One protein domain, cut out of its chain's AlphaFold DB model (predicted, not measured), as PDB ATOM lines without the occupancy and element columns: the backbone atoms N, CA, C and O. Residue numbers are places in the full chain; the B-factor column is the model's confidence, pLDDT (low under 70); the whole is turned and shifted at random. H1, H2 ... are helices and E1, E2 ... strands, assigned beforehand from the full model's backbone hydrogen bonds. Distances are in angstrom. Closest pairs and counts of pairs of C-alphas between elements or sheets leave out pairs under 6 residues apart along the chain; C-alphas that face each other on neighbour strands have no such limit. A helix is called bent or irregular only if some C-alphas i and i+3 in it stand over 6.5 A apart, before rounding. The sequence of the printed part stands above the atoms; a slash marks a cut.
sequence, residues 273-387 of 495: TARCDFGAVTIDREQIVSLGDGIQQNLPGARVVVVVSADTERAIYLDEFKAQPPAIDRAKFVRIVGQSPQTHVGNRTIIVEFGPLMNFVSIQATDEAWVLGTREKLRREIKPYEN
ATOM      1  N   THR A 273      53.429  15.032   3.141       67.81
ATOM      2  CA  THR A 273      53.172  15.905   4.288       67.81
ATOM      3  C   THR A 273      53.611  17.309   3.928       67.81
ATOM      4  O   THR A 273      54.775  17.531   3.602       67.81
ATOM      5  N   ALA A 274      52.698  18.271   4.012       71.56
ATOM      6  CA  ALA A 274      53.039  19.671   3.845       71.56
ATOM      7  C   ALA A 274      52.627  20.459   5.077       71.56
ATOM      8  O   ALA A 274      51.495  20.383   5.556       71.56
ATOM      9  N   ARG A 275      53.574  21.253   5.567       80.12
ATOM     10  CA  ARG A 275      53.400  22.087   6.742       80.12
ATOM     11  C   ARG A 275      53.659  23.546   6.402       80.12
ATOM     12  O   ARG A 275      54.536  23.859   5.595       80.12
ATOM     13  N   CYS A 276      52.886  24.438   7.005       83.56
ATOM     14  CA  CYS A 276      53.187  25.861   7.035       83.56
ATOM     15  C   CYS A 276      53.015  26.400   8.452       83.56
ATOM     16  O   CYS A 276      52.009  26.143   9.112       83.56
ATOM     17  N   ASP A 277      54.017  27.141   8.908       82.69
ATOM     18  CA  ASP A 277      53.983  27.822  10.193       82.69
ATOM     19  C   ASP A 277      53.533  29.278   9.995       82.69
ATOM     20  O   ASP A 277      53.751  29.888   8.943       82.69
ATOM     21  N   PHE A 278      52.908  29.830  11.026       85.56
ATOM     22  CA  PHE A 278      52.426  31.203  11.089       85.56
ATOM     23  C   PHE A 278      53.065  31.903  12.285       85.56
ATOM     24  O   PHE A 278      53.388  31.272  13.296       85.56
ATOM     25  N   GLY A 279      53.242  33.219  12.175       83.69
ATOM     26  CA  GLY A 279      53.678  34.047  13.288       83.69
ATOM     27  C   GLY A 279      52.576  34.225  14.329       83.69
ATOM     28  O   GLY A 279      51.851  33.292  14.663       83.69
ATOM     29  N   ALA A 280      52.442  35.419  14.895       85.25
ATOM     30  CA  ALA A 280      51.456  35.637  15.942       85.25
ATOM     31  C   ALA A 280      50.036  35.731  15.368       85.25
ATOM     32  O   ALA A 280      49.791  36.560  14.502       85.25
ATOM     33  N   VAL A 281      49.088  34.938  15.868       86.31
ATOM     34  CA  VAL A 281      47.717  34.872  15.329       86.31
ATOM     35  C   VAL A 281      46.708  35.402  16.344       86.31
ATOM     36  O   VAL A 281      46.789  35.116  17.540       86.31
ATOM     37  N   THR A 282      45.743  36.191  15.874       85.50
ATOM     38  CA  THR A 282      44.562  36.573  16.661       85.50
ATOM     39  C   THR A 282      43.320  36.044  15.970       85.50
ATOM     40  O   THR A 282      43.007  36.489  14.870       85.50
ATOM     41  N   ILE A 283      42.622  35.119  16.625       87.19
ATOM     42  CA  ILE A 283      41.470  34.433  16.044       87.19
ATOM     43  C   ILE A 283      40.280  34.421  17.007       87.19
ATOM     44  O   ILE A 283      40.441  34.301  18.226       87.19
ATOM     45  N   ASP A 284      39.078  34.579  16.462       87.75
ATOM     46  CA  ASP A 284      37.819  34.483  17.195       87.75
ATOM     47  C   ASP A 284      37.020  33.220  16.838       87.75
ATOM     48  O   ASP A 284      37.378  32.442  15.952       87.75
ATOM     49  N   ARG A 285      35.932  32.989  17.575       87.44
ATOM     50  CA  ARG A 285      35.075  31.815  17.403       87.44
ATOM     51  C   ARG A 285      34.509  31.702  15.989       87.44
ATOM     52  O   ARG A 285      34.471  30.596  15.461       87.44
ATOM     53  N   GLU A 286      34.046  32.802  15.398       87.56
ATOM     54  CA  GLU A 286      33.451  32.786  14.055       87.56
ATOM     55  C   GLU A 286      34.493  32.354  13.019       87.56
ATOM     56  O   GLU A 286      34.204  31.532  12.153       87.56
ATOM     57  N   GLN A 287      35.731  32.819  13.172       89.81
ATOM     58  CA  GLN A 287      36.857  32.420  12.331       89.81
ATOM     59  C   GLN A 287      37.273  30.955  12.552       89.81
ATOM     60  O   GLN A 287      37.529  30.250  11.581       89.81
ATOM     61  N   ILE A 288      37.288  30.458  13.797       90.56
ATOM     62  CA  ILE A 288      37.529  29.028  14.091       90.56
ATOM     63  C   ILE A 288      36.461  28.157  13.420       90.56
ATOM     64  O   ILE A 288      36.786  27.135  12.820       90.56
ATOM     65  N   VAL A 289      35.192  28.568  13.502       90.81
ATOM     66  CA  VAL A 289      34.076  27.863  12.859       90.81
ATOM     67  C   VAL A 289      34.212  27.898  11.337       90.81
ATOM     68  O   VAL A 289      34.074  26.852  10.712       90.81
ATOM     69  N   SER A 290      34.552  29.051  10.752       90.94
ATOM     70  CA  SER A 290      34.795  29.195   9.309       90.94
ATOM     71  C   SER A 290      35.910  28.270   8.821       90.94
ATOM     72  O   SER A 290      35.722  27.557   7.837       90.94
ATOM     73  N   LEU A 291      37.038  28.216   9.540       91.69
ATOM     74  CA  LEU A 291      38.140  27.304   9.220       91.69
ATOM     75  C   LEU A 291      37.697  25.841   9.320       91.69
ATOM     76  O   LEU A 291      38.003  25.042   8.437       91.69
ATOM     77  N   GLY A 292      36.954  25.488  10.373       90.12
ATOM     78  CA  GLY A 292      36.387  24.151  10.534       90.12
ATOM     79  C   GLY A 292      35.467  23.766   9.374       90.12
ATOM     80  O   GLY A 292      35.594  22.669   8.837       90.12
ATOM     81  N   ASP A 293      34.598  24.679   8.942       90.75
ATOM     82  CA  ASP A 293      33.693  24.473   7.809       90.75
ATOM     83  C   ASP A 293      34.443  24.342   6.483       90.75
ATOM     84  O   ASP A 293      34.128  23.467   5.676       90.75
ATOM     85  N   GLY A 294      35.490  25.143   6.279       88.94
ATOM     86  CA  GLY A 294      36.389  25.003   5.137       88.94
ATOM     87  C   GLY A 294      37.067  23.630   5.100       88.94
ATOM     88  O   GLY A 294      37.112  22.990   4.048       88.94
ATOM     89  N   ILE A 295      37.553  23.138   6.243       89.44
ATOM     90  CA  ILE A 295      38.164  21.803   6.371       89.44
ATOM     91  C   ILE A 295      37.134  20.703   6.086       89.44
ATOM     92  O   ILE A 295      37.414  19.805   5.291       89.44
ATOM     93  N   GLN A 296      35.938  20.802   6.670       89.19
ATOM     94  CA  GLN A 296      34.823  19.871   6.470       89.19
ATOM     95  C   GLN A 296      34.424  19.778   4.984       89.19
ATOM     96  O   GLN A 296      34.164  18.689   4.479       89.19
ATOM     97  N   GLN A 297      34.421  20.900   4.256       86.31
ATOM     98  CA  GLN A 297      34.142  20.931   2.814       86.31
ATOM     99  C   GLN A 297      35.257  20.297   1.972       86.31
ATOM    100  O   GLN A 297      34.971  19.648   0.967       86.31
ATOM    101  N   ASN A 298      36.527  20.472   2.359       81.88
ATOM    102  CA  ASN A 298      37.661  19.869   1.644       81.88
ATOM    103  C   ASN A 298      37.798  18.355   1.909       81.88
ATOM    104  O   ASN A 298      38.482  17.664   1.151       81.88
ATOM    105  N   LEU A 299      37.169  17.844   2.973       82.31
ATOM    106  CA  LEU A 299      37.189  16.441   3.387       82.31
ATOM    107  C   LEU A 299      35.759  15.863   3.433       82.31
ATOM    108  O   LEU A 299      35.187  15.707   4.516       82.31
ATOM    109  N   PRO A 300      35.152  15.530   2.279       70.38
ATOM    110  CA  PRO A 300      33.797  14.989   2.244       70.38
ATOM    111  C   PRO A 300      33.702  13.691   3.061       70.38
ATOM    112  O   PRO A 300      34.424  12.728   2.814       70.38
ATOM    113  N   GLY A 301      32.808  13.677   4.053       70.56
ATOM    114  CA  GLY A 301      32.606  12.545   4.967       70.56
ATOM    115  C   GLY A 301      33.488  12.545   6.224       70.56
ATOM    116  O   GLY A 301      33.263  11.709   7.098       70.56
ATOM    117  N   ALA A 302      34.440  13.477   6.362       73.62
ATOM    118  CA  ALA A 302      35.157  13.678   7.622       73.62
ATOM    119  C   ALA A 302      34.230  14.248   8.694       73.62
ATOM    120  O   ALA A 302      33.299  14.989   8.389       73.62
ATOM    121  N   ARG A 303      34.506  13.965   9.965       80.88
ATOM    122  CA  ARG A 303      33.959  14.751  11.076       80.88
ATOM    123  C   ARG A 303      35.076  15.611  11.632       80.88
ATOM    124  O   ARG A 303      36.051  15.077  12.143       80.88
ATOM    125  N   VAL A 304      34.949  16.929  11.511       88.06
ATOM    126  CA  VAL A 304      35.940  17.846  12.076       88.06
ATOM    127  C   VAL A 304      35.785  17.907  13.595       88.06
ATOM    128  O   VAL A 304      34.689  18.122  14.120       88.06
ATOM    129  N   VAL A 305      36.896  17.733  14.302       89.12
ATOM    130  CA  VAL A 305      37.008  17.845  15.756       89.12
ATOM    131  C   VAL A 305      37.761  19.122  16.099       89.12
ATOM    132  O   VAL A 305      38.833  19.403  15.568       89.12
ATOM    133  N   VAL A 306      37.207  19.899  17.023       90.25
ATOM    134  CA  VAL A 306      37.849  21.073  17.606       90.25
ATOM    135  C   VAL A 306      38.321  20.697  19.007       90.25
ATOM    136  O   VAL A 306      37.525  20.380  19.892       90.25
ATOM    137  N   VAL A 307      39.632  20.724  19.212       87.88
ATOM    138  CA  VAL A 307      40.282  20.558  20.510       87.88
ATOM    139  C   VAL A 307      40.581  21.939  21.073       87.88
ATOM    140  O   VAL A 307      41.330  22.716  20.486       87.88
ATOM    141  N   VAL A 308      40.000  22.260  22.223       88.38
ATOM    142  CA  VAL A 308      40.193  23.552  22.892       88.38
ATOM    143  C   VAL A 308      40.800  23.321  24.265       88.38
ATOM    144  O   VAL A 308      40.371  22.421  24.985       88.38
ATOM    145  N   SER A 309      41.772  24.146  24.652       82.94
ATOM    146  CA  SER A 309      42.361  24.094  25.991       82.94
ATOM    147  C   SER A 309      42.327  25.450  26.678       82.94
ATOM    148  O   SER A 309      42.825  26.440  26.142       82.94
ATOM    149  N   ALA A 310      41.766  25.479  27.887       72.19
ATOM    150  CA  ALA A 310      41.920  26.578  28.838       72.19
ATOM    151  C   ALA A 310      42.865  26.149  29.965       72.19
ATOM    152  O   ALA A 310      43.973  26.664  30.053       72.19
ATOM    153  N   ASP A 311      42.483  25.143  30.753       71.38
ATOM    154  CA  ASP A 311      43.357  24.473  31.733       71.38
ATOM    155  C   ASP A 311      43.484  22.972  31.475       71.38
ATOM    156  O   ASP A 311      44.525  22.383  31.741       71.38
ATOM    157  N   THR A 312      42.453  22.372  30.883       72.19
ATOM    158  CA  THR A 312      42.469  21.009  30.357       72.19
ATOM    159  C   THR A 312      42.076  21.039  28.890       72.19
ATOM    160  O   THR A 312      41.144  21.760  28.522       72.19
ATOM    161  N   GLU A 313      42.738  20.228  28.069       82.25
ATOM    162  CA  GLU A 313      42.314  19.997  26.688       82.25
ATOM    163  C   GLU A 313      40.937  19.336  26.670       82.25
ATOM    164  O   GLU A 313      40.622  18.572  27.578       82.25
ATOM    165  N   ARG A 314      40.108  19.644  25.675       82.75
ATOM    166  CA  ARG A 314      38.819  18.989  25.443       82.75
ATOM    167  C   ARG A 314      38.565  18.889  23.946       82.75
ATOM    168  O   ARG A 314      38.581  19.913  23.268       82.75
ATOM    169  N   ALA A 315      38.309  17.678  23.459       84.88
ATOM    170  CA  ALA A 315      37.904  17.407  22.082       84.88
ATOM    171  C   ALA A 315      36.371  17.393  21.965       84.88
ATOM    172  O   ALA A 315      35.700  16.744  22.768       84.88
ATOM    173  N   ILE A 316      35.831  18.118  20.989       89.06
ATOM    174  CA  ILE A 316      34.396  18.202  20.676       89.06
ATOM    175  C   ILE A 316      34.212  18.299  19.163       89.06
ATOM    176  O   ILE A 316      35.063  18.853  18.470       89.06
ATOM    177  N   TYR A 317      33.108  17.775  18.630       90.25
ATOM    178  CA  TYR A 317      32.822  17.923  17.201       90.25
ATOM    179  C   TYR A 317      32.551  19.378  16.828       90.25
ATOM    180  O   TYR A 317      32.046  20.151  17.640       90.25
ATOM    181  N   LEU A 318      32.838  19.739  15.578       89.25
ATOM    182  CA  LEU A 318      32.591  21.079  15.052       89.25
ATOM    183  C   LEU A 318      31.122  21.500  15.219       89.25
ATOM    184  O   LEU A 318      30.862  22.604  15.686       89.25
ATOM    185  N   ASP A 319      30.164  20.620  14.921       88.25
ATOM    186  CA  ASP A 319      28.732  20.910  15.095       88.25
ATOM    187  C   ASP A 319      28.360  21.143  16.567       88.25
ATOM    188  O   ASP A 319      27.603  22.060  16.894       88.25
ATOM    189  N   GLU A 320      28.954  20.363  17.475       87.69
ATOM    190  CA  GLU A 320      28.784  20.530  18.922       87.69
ATOM    191  C   GLU A 320      29.415  21.849  19.394       87.69
ATOM    192  O   GLU A 320      28.798  22.586  20.153       87.69
ATOM    193  N   PHE A 321      30.584  22.221  18.869       88.12
ATOM    194  CA  PHE A 321      31.241  23.504  19.138       88.12
ATOM    195  C   PHE A 321      30.425  24.711  18.632       88.12
ATOM    196  O   PHE A 321      30.412  25.782  19.260       88.12
ATOM    197  N   LYS A 322      29.699  24.557  17.516       87.81
ATOM    198  CA  LYS A 322      28.748  25.565  17.017       87.81
ATOM    199  C   LYS A 322      27.516  25.690  17.916       87.81
ATOM    200  O   LYS A 322      27.071  26.812  18.167       87.81
ATOM    201  N   ALA A 323      26.984  24.577  18.415       85.94
ATOM    202  CA  ALA A 323      25.786  24.570  19.251       85.94
ATOM    203  C   ALA A 323      26.064  24.999  20.702       85.94
ATOM    204  O   ALA A 323      25.347  25.828  21.258       85.94
ATOM    205  N   GLN A 324      27.109  24.443  21.312       81.75
ATOM    206  CA  GLN A 324      27.473  24.609  22.717       81.75
ATOM    207  C   GLN A 324      28.992  24.813  22.836       81.75
ATOM    208  O   GLN A 324      29.737  23.866  23.102       81.75
ATOM    209  N   PRO A 325      29.489  26.048  22.635       76.69
ATOM    210  CA  PRO A 325      30.902  26.325  22.831       76.69
ATOM    211  C   PRO A 325      31.279  26.108  24.306       76.69
ATOM    212  O   PRO A 325      30.452  26.332  25.198       76.69
ATOM    213  N   PRO A 326      32.523  25.692  24.596       77.69
ATOM    214  CA  PRO A 326      32.977  25.560  25.971       77.69
ATOM    215  C   PRO A 326      32.859  26.909  26.693       77.69
ATOM    216  O   PRO A 326      33.164  27.952  26.116       77.69
ATOM    217  N   ALA A 327      32.407  26.877  27.951       78.25
ATOM    218  CA  ALA A 327      32.147  28.052  28.788       78.25
ATOM    219  C   ALA A 327      33.453  28.717  29.270       78.25
ATOM    220  O   ALA A 327      33.765  28.738  30.459       78.25
ATOM    221  N   ILE A 328      34.246  29.203  28.318       81.31
ATOM    222  CA  ILE A 328      35.531  29.866  28.519       81.31
ATOM    223  C   ILE A 328      35.600  31.119  27.643       81.31
ATOM    224  O   ILE A 328      35.183  31.123  26.485       81.31
ATOM    225  N   ASP A 329      36.163  32.199  28.178       80.00
ATOM    226  CA  ASP A 329      36.310  33.450  27.425       80.00
ATOM    227  C   ASP A 329      37.475  33.378  26.431       80.00
ATOM    228  O   ASP A 329      37.354  33.779  25.266       80.00
ATOM    229  N   ARG A 330      38.608  32.836  26.890       83.06
ATOM    230  CA  ARG A 330      39.849  32.697  26.125       83.06
ATOM    231  C   ARG A 330      40.424  31.296  26.252       83.06
ATOM    232  O   ARG A 330      40.496  30.750  27.350       83.06
ATOM    233  N   ALA A 331      40.888  30.762  25.129       85.50
ATOM    234  CA  ALA A 331      41.632  29.511  25.088       85.50
ATOM    235  C   ALA A 331      43.144  29.784  25.077       85.50
ATOM    236  O   ALA A 331      43.604  30.748  24.462       85.50
ATOM    237  N   LYS A 332      43.923  28.926  25.746       85.44
ATOM    238  CA  LYS A 332      45.390  28.899  25.649       85.44
ATOM    239  C   LYS A 332      45.835  28.363  24.291       85.44
ATOM    240  O   LYS A 332      46.788  28.890  23.723       85.44
ATOM    241  N   PHE A 333      45.150  27.339  23.783       89.06
ATOM    242  CA  PHE A 333      45.329  26.855  22.419       89.06
ATOM    243  C   PHE A 333      44.014  26.302  21.855       89.06
ATOM    244  O   PHE A 333      43.119  25.894  22.604       89.06
ATOM    245  N   VAL A 334      43.925  26.288  20.529       91.56
ATOM    246  CA  VAL A 334      42.876  25.620  19.758       91.56
ATOM    247  C   VAL A 334      43.538  24.813  18.657       91.56
ATOM    248  O   VAL A 334      44.398  25.327  17.946       91.56
ATOM    249  N   ARG A 335      43.118  23.561  18.506       92.25
ATOM    250  CA  ARG A 335      43.494  22.688  17.400       92.25
ATOM    251  C   ARG A 335      42.233  22.222  16.683       92.25
ATOM    252  O   ARG A 335      41.275  21.815  17.327       92.25
ATOM    253  N   ILE A 336      42.218  22.296  15.363       92.81
ATOM    254  CA  ILE A 336      41.138  21.812  14.505       92.81
ATOM    255  C   ILE A 336      41.704  20.636  13.718       92.81
ATOM    256  O   ILE A 336      42.706  20.790  13.021       92.81
ATOM    257  N   VAL A 337      41.083  19.470  13.854       87.69
ATOM    258  CA  VAL A 337      41.508  18.225  13.213       87.69
ATOM    259  C   VAL A 337      40.382  17.738  12.317       87.69
ATOM    260  O   VAL A 337      39.251  17.576  12.766       87.69
ATOM    261  N   GLY A 338      40.678  17.531  11.039       86.94
ATOM    262  CA  GLY A 338      39.774  16.892  10.090       86.94
ATOM    263  C   GLY A 338      40.432  15.655   9.503       86.94
ATOM    264  O   GLY A 338      41.575  15.729   9.049       86.94
ATOM    265  N   GLN A 339      39.706  14.538   9.491       82.38
ATOM    266  CA  GLN A 339      40.205  13.279   8.953       82.38
ATOM    267  C   GLN A 339      39.143  12.567   8.108       82.38
ATOM    268  O   GLN A 339      38.016  12.373   8.563       82.38
ATOM    269  N   SER A 340      39.498  12.159   6.884       80.69
ATOM    270  CA  SER A 340      38.645  11.309   6.036       80.69
ATOM    271  C   SER A 340      39.381  10.040   5.585       80.69
ATOM    272  O   SER A 340      40.542  10.148   5.169       80.69
ATOM    273  N   PRO A 341      38.717   8.868   5.574       68.19
ATOM    274  CA  PRO A 341      39.290   7.639   5.030       68.19
ATOM    275  C   PRO A 341      39.638   7.769   3.544       68.19
ATOM    276  O   PRO A 341      38.881   8.377   2.786       68.19
ATOM    277  N   GLN A 342      40.744   7.158   3.113       64.75
ATOM    278  CA  GLN A 342      41.086   6.992   1.697       64.75
ATOM    279  C   GLN A 342      41.015   5.506   1.301       64.75
ATOM    280  O   GLN A 342      41.187   4.617   2.132       64.75
ATOM    281  N   THR A 343      40.710   5.222   0.032       48.97
ATOM    282  CA  THR A 343      40.337   3.883  -0.469       48.97
ATOM    283  C   THR A 343      41.440   2.824  -0.392       48.97
ATOM    284  O   THR A 343      41.113   1.637  -0.364       48.97
ATOM    285  N   HIS A 344      42.722   3.210  -0.338       48.88
ATOM    286  CA  HIS A 344      43.831   2.256  -0.471       48.88
ATOM    287  C   HIS A 344      44.934   2.387   0.594       48.88
ATOM    288  O   HIS A 344      45.365   1.347   1.103       48.88
ATOM    289  N   VAL A 345      45.328   3.598   1.016       47.78
ATOM    290  CA  VAL A 345      46.335   3.816   2.074       47.78
ATOM    291  C   VAL A 345      46.110   5.142   2.810       47.78
ATOM    292  O   VAL A 345      46.113   6.204   2.198       47.78
ATOM    293  N   GLY A 346      46.052   5.081   4.146       55.00
ATOM    294  CA  GLY A 346      46.107   6.260   5.016       55.00
ATOM    295  C   GLY A 346      44.853   7.135   4.959       55.00
ATOM    296  O   GLY A 346      43.990   6.988   4.100       55.00
ATOM    297  N   ASN A 347      44.735   8.049   5.915       68.56
ATOM    298  CA  ASN A 347      43.633   9.001   5.954       68.56
ATOM    299  C   ASN A 347      44.127  10.373   5.498       68.56
ATOM    300  O   ASN A 347      45.204  10.814   5.914       68.56
ATOM    301  N   ARG A 348      43.312  11.091   4.715       82.81
ATOM    302  CA  ARG A 348      43.553  12.518   4.479       82.81
ATOM    303  C   ARG A 348      43.360  13.236   5.799       82.81
ATOM    304  O   ARG A 348      42.278  13.167   6.376       82.81
ATOM    305  N   THR A 349      44.408  13.894   6.266       83.00
ATOM    306  CA  THR A 349      44.445  14.512   7.586       83.00
ATOM    307  C   THR A 349      44.831  15.976   7.440       83.00
ATOM    308  O   THR A 349      45.814  16.309   6.778       83.00
ATOM    309  N   ILE A 350      44.045  16.856   8.054       88.81
ATOM    310  CA  ILE A 350      44.320  18.288   8.156       88.81
ATOM    311  C   ILE A 350      44.331  18.641   9.638       88.81
ATOM    312  O   ILE A 350      43.352  18.400  10.340       88.81
ATOM    313  N   ILE A 351      45.430  19.228  10.099       86.75
ATOM    314  CA  ILE A 351      45.602  19.717  11.463       86.75
ATOM    315  C   ILE A 351      45.917  21.204  11.383       86.75
ATOM    316  O   ILE A 351      46.883  21.603  10.738       86.75
ATOM    317  N   VAL A 352      45.112  22.021  12.051       92.19
ATOM    318  CA  VAL A 352      45.358  23.454  12.231       92.19
ATOM    319  C   VAL A 352      45.497  23.713  13.716       92.19
ATOM    320  O   VAL A 352      44.574  23.423  14.465       92.19
ATOM    321  N   GLU A 353      46.624  24.258  14.153       90.56
ATOM    322  CA  GLU A 353      46.870  24.559  15.559       90.56
ATOM    323  C   GLU A 353      47.236  26.027  15.752       90.56
ATOM    324  O   GLU A 353      48.111  26.566  15.076       90.56
ATOM    325  N   PHE A 354      46.582  26.647  16.732       91.62
ATOM    326  CA  PHE A 354      46.922  27.958  17.256       91.62
ATOM    327  C   PHE A 354      47.234  27.833  18.741       91.62
ATOM    328  O   PHE A 354      46.366  27.424  19.513       91.62
ATOM    329  N   GLY A 355      48.444  28.197  19.158       86.19
ATOM    330  CA  GLY A 355      48.907  27.956  20.520       86.19
ATOM    331  C   GLY A 355      49.990  28.916  21.021       86.19
ATOM    332  O   GLY A 355      50.424  29.840  20.330       86.19
ATOM    333  N   PRO A 356      50.446  28.724  22.272       79.19
ATOM    334  CA  PRO A 356      51.394  29.631  22.915       79.19
ATOM    335  C   PRO A 356      52.822  29.502  22.366       79.19
ATOM    336  O   PRO A 356      53.595  30.457  22.464       79.19
ATOM    337  N   LEU A 357      53.169  28.331  21.819       76.81
ATOM    338  CA  LEU A 357      54.509  28.003  21.322       76.81
ATOM    339  C   LEU A 357      54.635  28.176  19.811       76.81
ATOM    340  O   LEU A 357      55.663  28.647  19.334       76.81
ATOM    341  N   MET A 358      53.600  27.785  19.074       81.31
ATOM    342  CA  MET A 358      53.607  27.725  17.619       81.31
ATOM    343  C   MET A 358      52.183  27.814  17.080       81.31
ATOM    344  O   MET A 358      51.237  27.392  17.742       81.31
ATOM    345  N   ASN A 359      52.067  28.347  15.869       85.88
ATOM    346  CA  ASN A 359      50.848  28.344  15.081       85.88
ATOM    347  C   ASN A 359      51.185  27.673  13.754       85.88
ATOM    348  O   ASN A 359      52.123  28.108  13.087       85.88
ATOM    349  N   PHE A 360      50.485  26.610  13.378       85.25
ATOM    350  CA  PHE A 360      50.817  25.873  12.163       85.25
ATOM    351  C   PHE A 360      49.606  25.187  11.549       85.25
ATOM    352  O   PHE A 360      48.595  24.931  12.200       85.25
ATOM    353  N   VAL A 361      49.754  24.856  10.275       86.81
ATOM    354  CA  VAL A 361      48.886  23.937   9.552       86.81
ATOM    355  C   VAL A 361      49.745  22.786   9.061       86.81
ATOM    356  O   VAL A 361      50.798  23.011   8.467       86.81
ATOM    357  N   SER A 362      49.292  21.561   9.293       82.56
ATOM    358  CA  SER A 362      49.895  20.335   8.784       82.56
ATOM    359  C   SER A 362      48.853  19.553   8.001       82.56
ATOM    360  O   SER A 362      47.754  19.309   8.496       82.56
ATOM    361  N   ILE A 363      49.189  19.174   6.774       83.94
ATOM    362  CA  ILE A 363      48.316  18.418   5.879       83.94
ATOM    363  C   ILE A 363      49.055  17.172   5.436       83.94
ATOM    364  O   ILE A 363      50.230  17.241   5.075       83.94
ATOM    365  N   GLN A 364      48.347  16.052   5.452       76.88
ATOM    366  CA  GLN A 364      48.889  14.742   5.151       76.88
ATOM    367  C   GLN A 364      47.898  13.974   4.276       76.88
ATOM    368  O   GLN A 364      46.750  13.781   4.674       76.88
ATOM    369  N   ALA A 365      48.314  13.554   3.084       76.44
ATOM    370  CA  ALA A 365      47.522  12.688   2.205       76.44
ATOM    371  C   ALA A 365      48.412  12.008   1.161       76.44
ATOM    372  O   ALA A 365      49.595  12.322   1.055       76.44
ATOM    373  N   THR A 366      47.841  11.089   0.380       69.12
ATOM    374  CA  THR A 366      48.581  10.397  -0.685       69.12
ATOM    375  C   THR A 366      48.682  11.188  -1.993       69.12
ATOM    376  O   THR A 366      49.526  10.906  -2.830       69.12
ATOM    377  N   ASP A 367      47.831  12.198  -2.169       77.06
ATOM    378  CA  ASP A 367      47.792  13.056  -3.356       77.06
ATOM    379  C   ASP A 367      48.574  14.351  -3.090       77.06
ATOM    380  O   ASP A 367      48.102  15.234  -2.368       77.06
ATOM    381  N   GLU A 368      49.772  14.468  -3.667       75.69
ATOM    382  CA  GLU A 368      50.641  15.638  -3.506       75.69
ATOM    383  C   GLU A 368      49.981  16.949  -3.948       75.69
ATOM    384  O   GLU A 368      50.080  17.967  -3.253       75.69
ATOM    385  N   ALA A 369      49.277  16.934  -5.083       77.88
ATOM    386  CA  ALA A 369      48.642  18.123  -5.637       77.88
ATOM    387  C   ALA A 369      47.538  18.624  -4.700       77.88
ATOM    388  O   ALA A 369      47.435  19.828  -4.430       77.88
ATOM    389  N   TRP A 370      46.761  17.700  -4.132       85.12
ATOM    390  CA  TRP A 370      45.770  18.025  -3.113       85.12
ATOM    391  C   TRP A 370      46.414  18.558  -1.826       85.12
ATOM    392  O   TRP A 370      45.932  19.553  -1.276       85.12
ATOM    393  N   VAL A 371      47.516  17.958  -1.358       75.25
ATOM    394  CA  VAL A 371      48.244  18.405  -0.155       75.25
ATOM    395  C   VAL A 371      48.761  19.836  -0.328       75.25
ATOM    396  O   VAL A 371      48.498  20.705   0.511       75.25
ATOM    397  N   LEU A 372      49.459  20.114  -1.432       79.81
ATOM    398  CA  LEU A 372      50.020  21.435  -1.720       79.81
ATOM    399  C   LEU A 372      48.927  22.485  -1.962       79.81
ATOM    400  O   LEU A 372      49.027  23.601  -1.441       79.81
ATOM    401  N   GLY A 373      47.867  22.127  -2.694       85.06
ATOM    402  CA  GLY A 373      46.726  23.005  -2.960       85.06
ATOM    403  C   GLY A 373      45.951  23.364  -1.692       85.06
ATOM    404  O   GLY A 373      45.661  24.538  -1.446       85.06
ATOM    405  N   THR A 374      45.690  22.377  -0.833       87.62
ATOM    406  CA  THR A 374      45.014  22.585   0.456       87.62
ATOM    407  C   THR A 374      45.864  23.443   1.388       87.62
ATOM    408  O   THR A 374      45.335  24.345   2.043       87.62
ATOM    409  N   ARG A 375      47.192  23.244   1.397       88.44
ATOM    410  CA  ARG A 375      48.119  24.076   2.180       88.44
ATOM    411  C   ARG A 375      48.038  25.529   1.752       88.44
ATOM    412  O   ARG A 375      47.943  26.408   2.602       88.44
ATOM    413  N   GLU A 376      48.086  25.795   0.451       88.88
ATOM    414  CA  GLU A 376      48.065  27.163  -0.061       88.88
ATOM    415  C   GLU A 376      46.701  27.836   0.160       88.88
ATOM    416  O   GLU A 376      46.649  29.014   0.515       88.88
ATOM    417  N   LYS A 377      45.598  27.080   0.057       91.25
ATOM    418  CA  LYS A 377      44.251  27.553   0.412       91.25
ATOM    419  C   LYS A 377      44.172  27.968   1.885       91.25
ATOM    420  O   LYS A 377      43.845  29.119   2.166       91.25
ATOM    421  N   LEU A 378      44.544  27.078   2.812       90.25
ATOM    422  CA  LEU A 378      44.527  27.370   4.253       90.25
ATOM    423  C   LEU A 378      45.506  28.486   4.625       90.25
ATOM    424  O   LEU A 378      45.198  29.336   5.457       90.25
ATOM    425  N   ARG A 379      46.664  28.554   3.960       89.69
ATOM    426  CA  ARG A 379      47.610  29.660   4.130       89.69
ATOM    427  C   ARG A 379      46.981  31.001   3.771       89.69
ATOM    428  O   ARG A 379      47.152  31.951   4.528       89.69
ATOM    429  N   ARG A 380      46.263  31.101   2.649       90.00
ATOM    430  CA  ARG A 380      45.578  32.341   2.241       90.00
ATOM    431  C   ARG A 380      44.442  32.721   3.183       90.00
ATOM    432  O   ARG A 380      44.234  33.908   3.402       90.00
ATOM    433  N   GLU A 381      43.752  31.737   3.746       90.00
ATOM    434  CA  GLU A 381      42.652  31.954   4.690       90.00
ATOM    435  C   GLU A 381      43.143  32.418   6.071       90.00
ATOM    436  O   GLU A 381      42.554  33.321   6.658       90.00
ATOM    437  N   ILE A 382      44.258  31.864   6.565       90.25
ATOM    438  CA  ILE A 382      44.797  32.160   7.904       90.25
ATOM    439  C   ILE A 382      45.696  33.403   7.913       90.25
ATOM    440  O   ILE A 382      45.751  34.116   8.914       90.25
ATOM    441  N   LYS A 383      46.397  33.711   6.814       87.38
ATOM    442  CA  LYS A 383      47.352  34.832   6.751       87.38
ATOM    443  C   LYS A 383      46.771  36.205   7.149       87.38
ATOM    444  O   LYS A 383      47.481  36.949   7.819       87.38
ATOM    445  N   PRO A 384      45.509  36.557   6.833       87.44
ATOM    446  CA  PRO A 384      44.875  37.780   7.334       87.44
ATOM    447  C   PRO A 384      44.714  37.845   8.861       87.44
ATOM    448  O   PRO A 384      44.550  38.934   9.408       87.44
ATOM    449  N   TYR A 385      44.741  36.704   9.557       86.12
ATOM    450  CA  TYR A 385      44.647  36.626  11.020       86.12
ATOM    451  C   TYR A 385      46.010  36.788  11.709       86.12
ATOM    452  O   TYR A 385      46.084  36.874  12.940       86.12
ATOM    453  N   GLU A 386      47.092  36.835  10.928       85.12
ATOM    454  CA  GLU A 386      48.439  37.050  11.428       85.12
ATOM    455  C   GLU A 386      48.665  38.525  11.786       85.12
ATOM    456  O   GLU A 386      48.467  39.447  10.993       85.12
ATOM    457  N   ASN A 387      49.130  38.758  13.005       80.31
ATOM    458  CA  ASN A 387      49.534  40.065  13.474       80.31
ATOM    459  C   ASN A 387      50.995  40.309  13.091       80.31
ATOM    460  O   ASN A 387      51.909  40.005  13.860       80.31
TER     461      ASN A 387
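What this domain is: This is residues 273 to 387 of the 495 residues of the protein "Integrase" of Roseivivax halodurans JCM 10272 (UniProt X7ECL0). A twisted wall of six antiparallel strands has three helices over one face, while its other face is bare of named helices. The two long helices, H1 and H3, run along the strands side by side and opposite ways, and the short H2 lies crosswise over the E4 edge. The printed part has 115 residues, with seven named strands and three named helices in the order E1 E2 H1 E3 E4 H2 E5 E6 E7 H3; the sheet's order is E1 E7 E6 E5 E3 E4, and the class is mixed. It is compact, with a radius of gyration of the C-alphas of 13.7 A and spans of 41 by 29 by 21 A.

Where its parts are: In the sheet, E1 is residues 273 to 278, 16.8 A long, from C-alpha 273 at (53.172, 15.905, 4.288). E7 is residues 359 to 365, 20.5 A; E6 residues 347 to 354, 22.3 A; E5 residues 333 to 341, 26.6 A; E3 residues 305 to 309; E4 residues 313 to 317. E2, residues 281 to 283, pairs with no named strand. H1 is residues 285 to 298, 19.9 A, and H2 residues 318 to 323. H3, residues 368 to 385, 26.2 A, ends at C-alpha 385 (44.647, 36.626, 11.020); it is only just irregular, C-alphas 381 and 384 being 6.8 A apart.

How they stand to each other: E5, E6 and E7 form a meander, each strand the antiparallel neighbour of the one before, with N 336 and O 352 at 2.8 A and N 351 and O 362 at 2.8 A. E1 is antiparallel to E7, with N 276 and O 361 at 2.9 A. E3 is antiparallel to E5, with N 307 and O 335 at 2.7 A, and forms a hairpin with E4, with N 308 and O 314 at 2.9 A. E4, H2 and E5 make a split strand-helix-strand unit, two strands running the same way with E3 between them, its crossover right-handed. H1, H2 and H3 on one face give two layers. H3 is over E1 and E7, at a height over the sheet of 8.5 A; the closest C-alphas of H3 and E7 are those of Val 371 and Ile 363, 6.0 A. H1 is over E5, at a height of 9.4 A; its closest C-alpha pair with E5 is Ile 295 and Gly 338, 6.4 A. H1 and H3 are close but not clearly touching, Leu 291 and Glu 381 having the closest C-alphas at 7.9 A, with a shallow tilt of 14 degrees. H1, with residues 289 to 292 alone, only just touches H2, with 3 pairs of C-alphas within 8 A, the closest those of Gly 292 and Leu 318, 6.7 A. E1 runs on into E2 at 90 degrees. Every O i to N i+4 pair is within hydrogen-bond range in H1 and H2, and 12 of 14 in H3.

The domain as a whole: The two C-alphas farthest apart, of Asp 329 and His 344, are 42.5 A apart. The printed part has no cut, and no link is long. Mean pLDDT of the printed part is 82.8; residues 273, 341 to 347 and 366 are under 70.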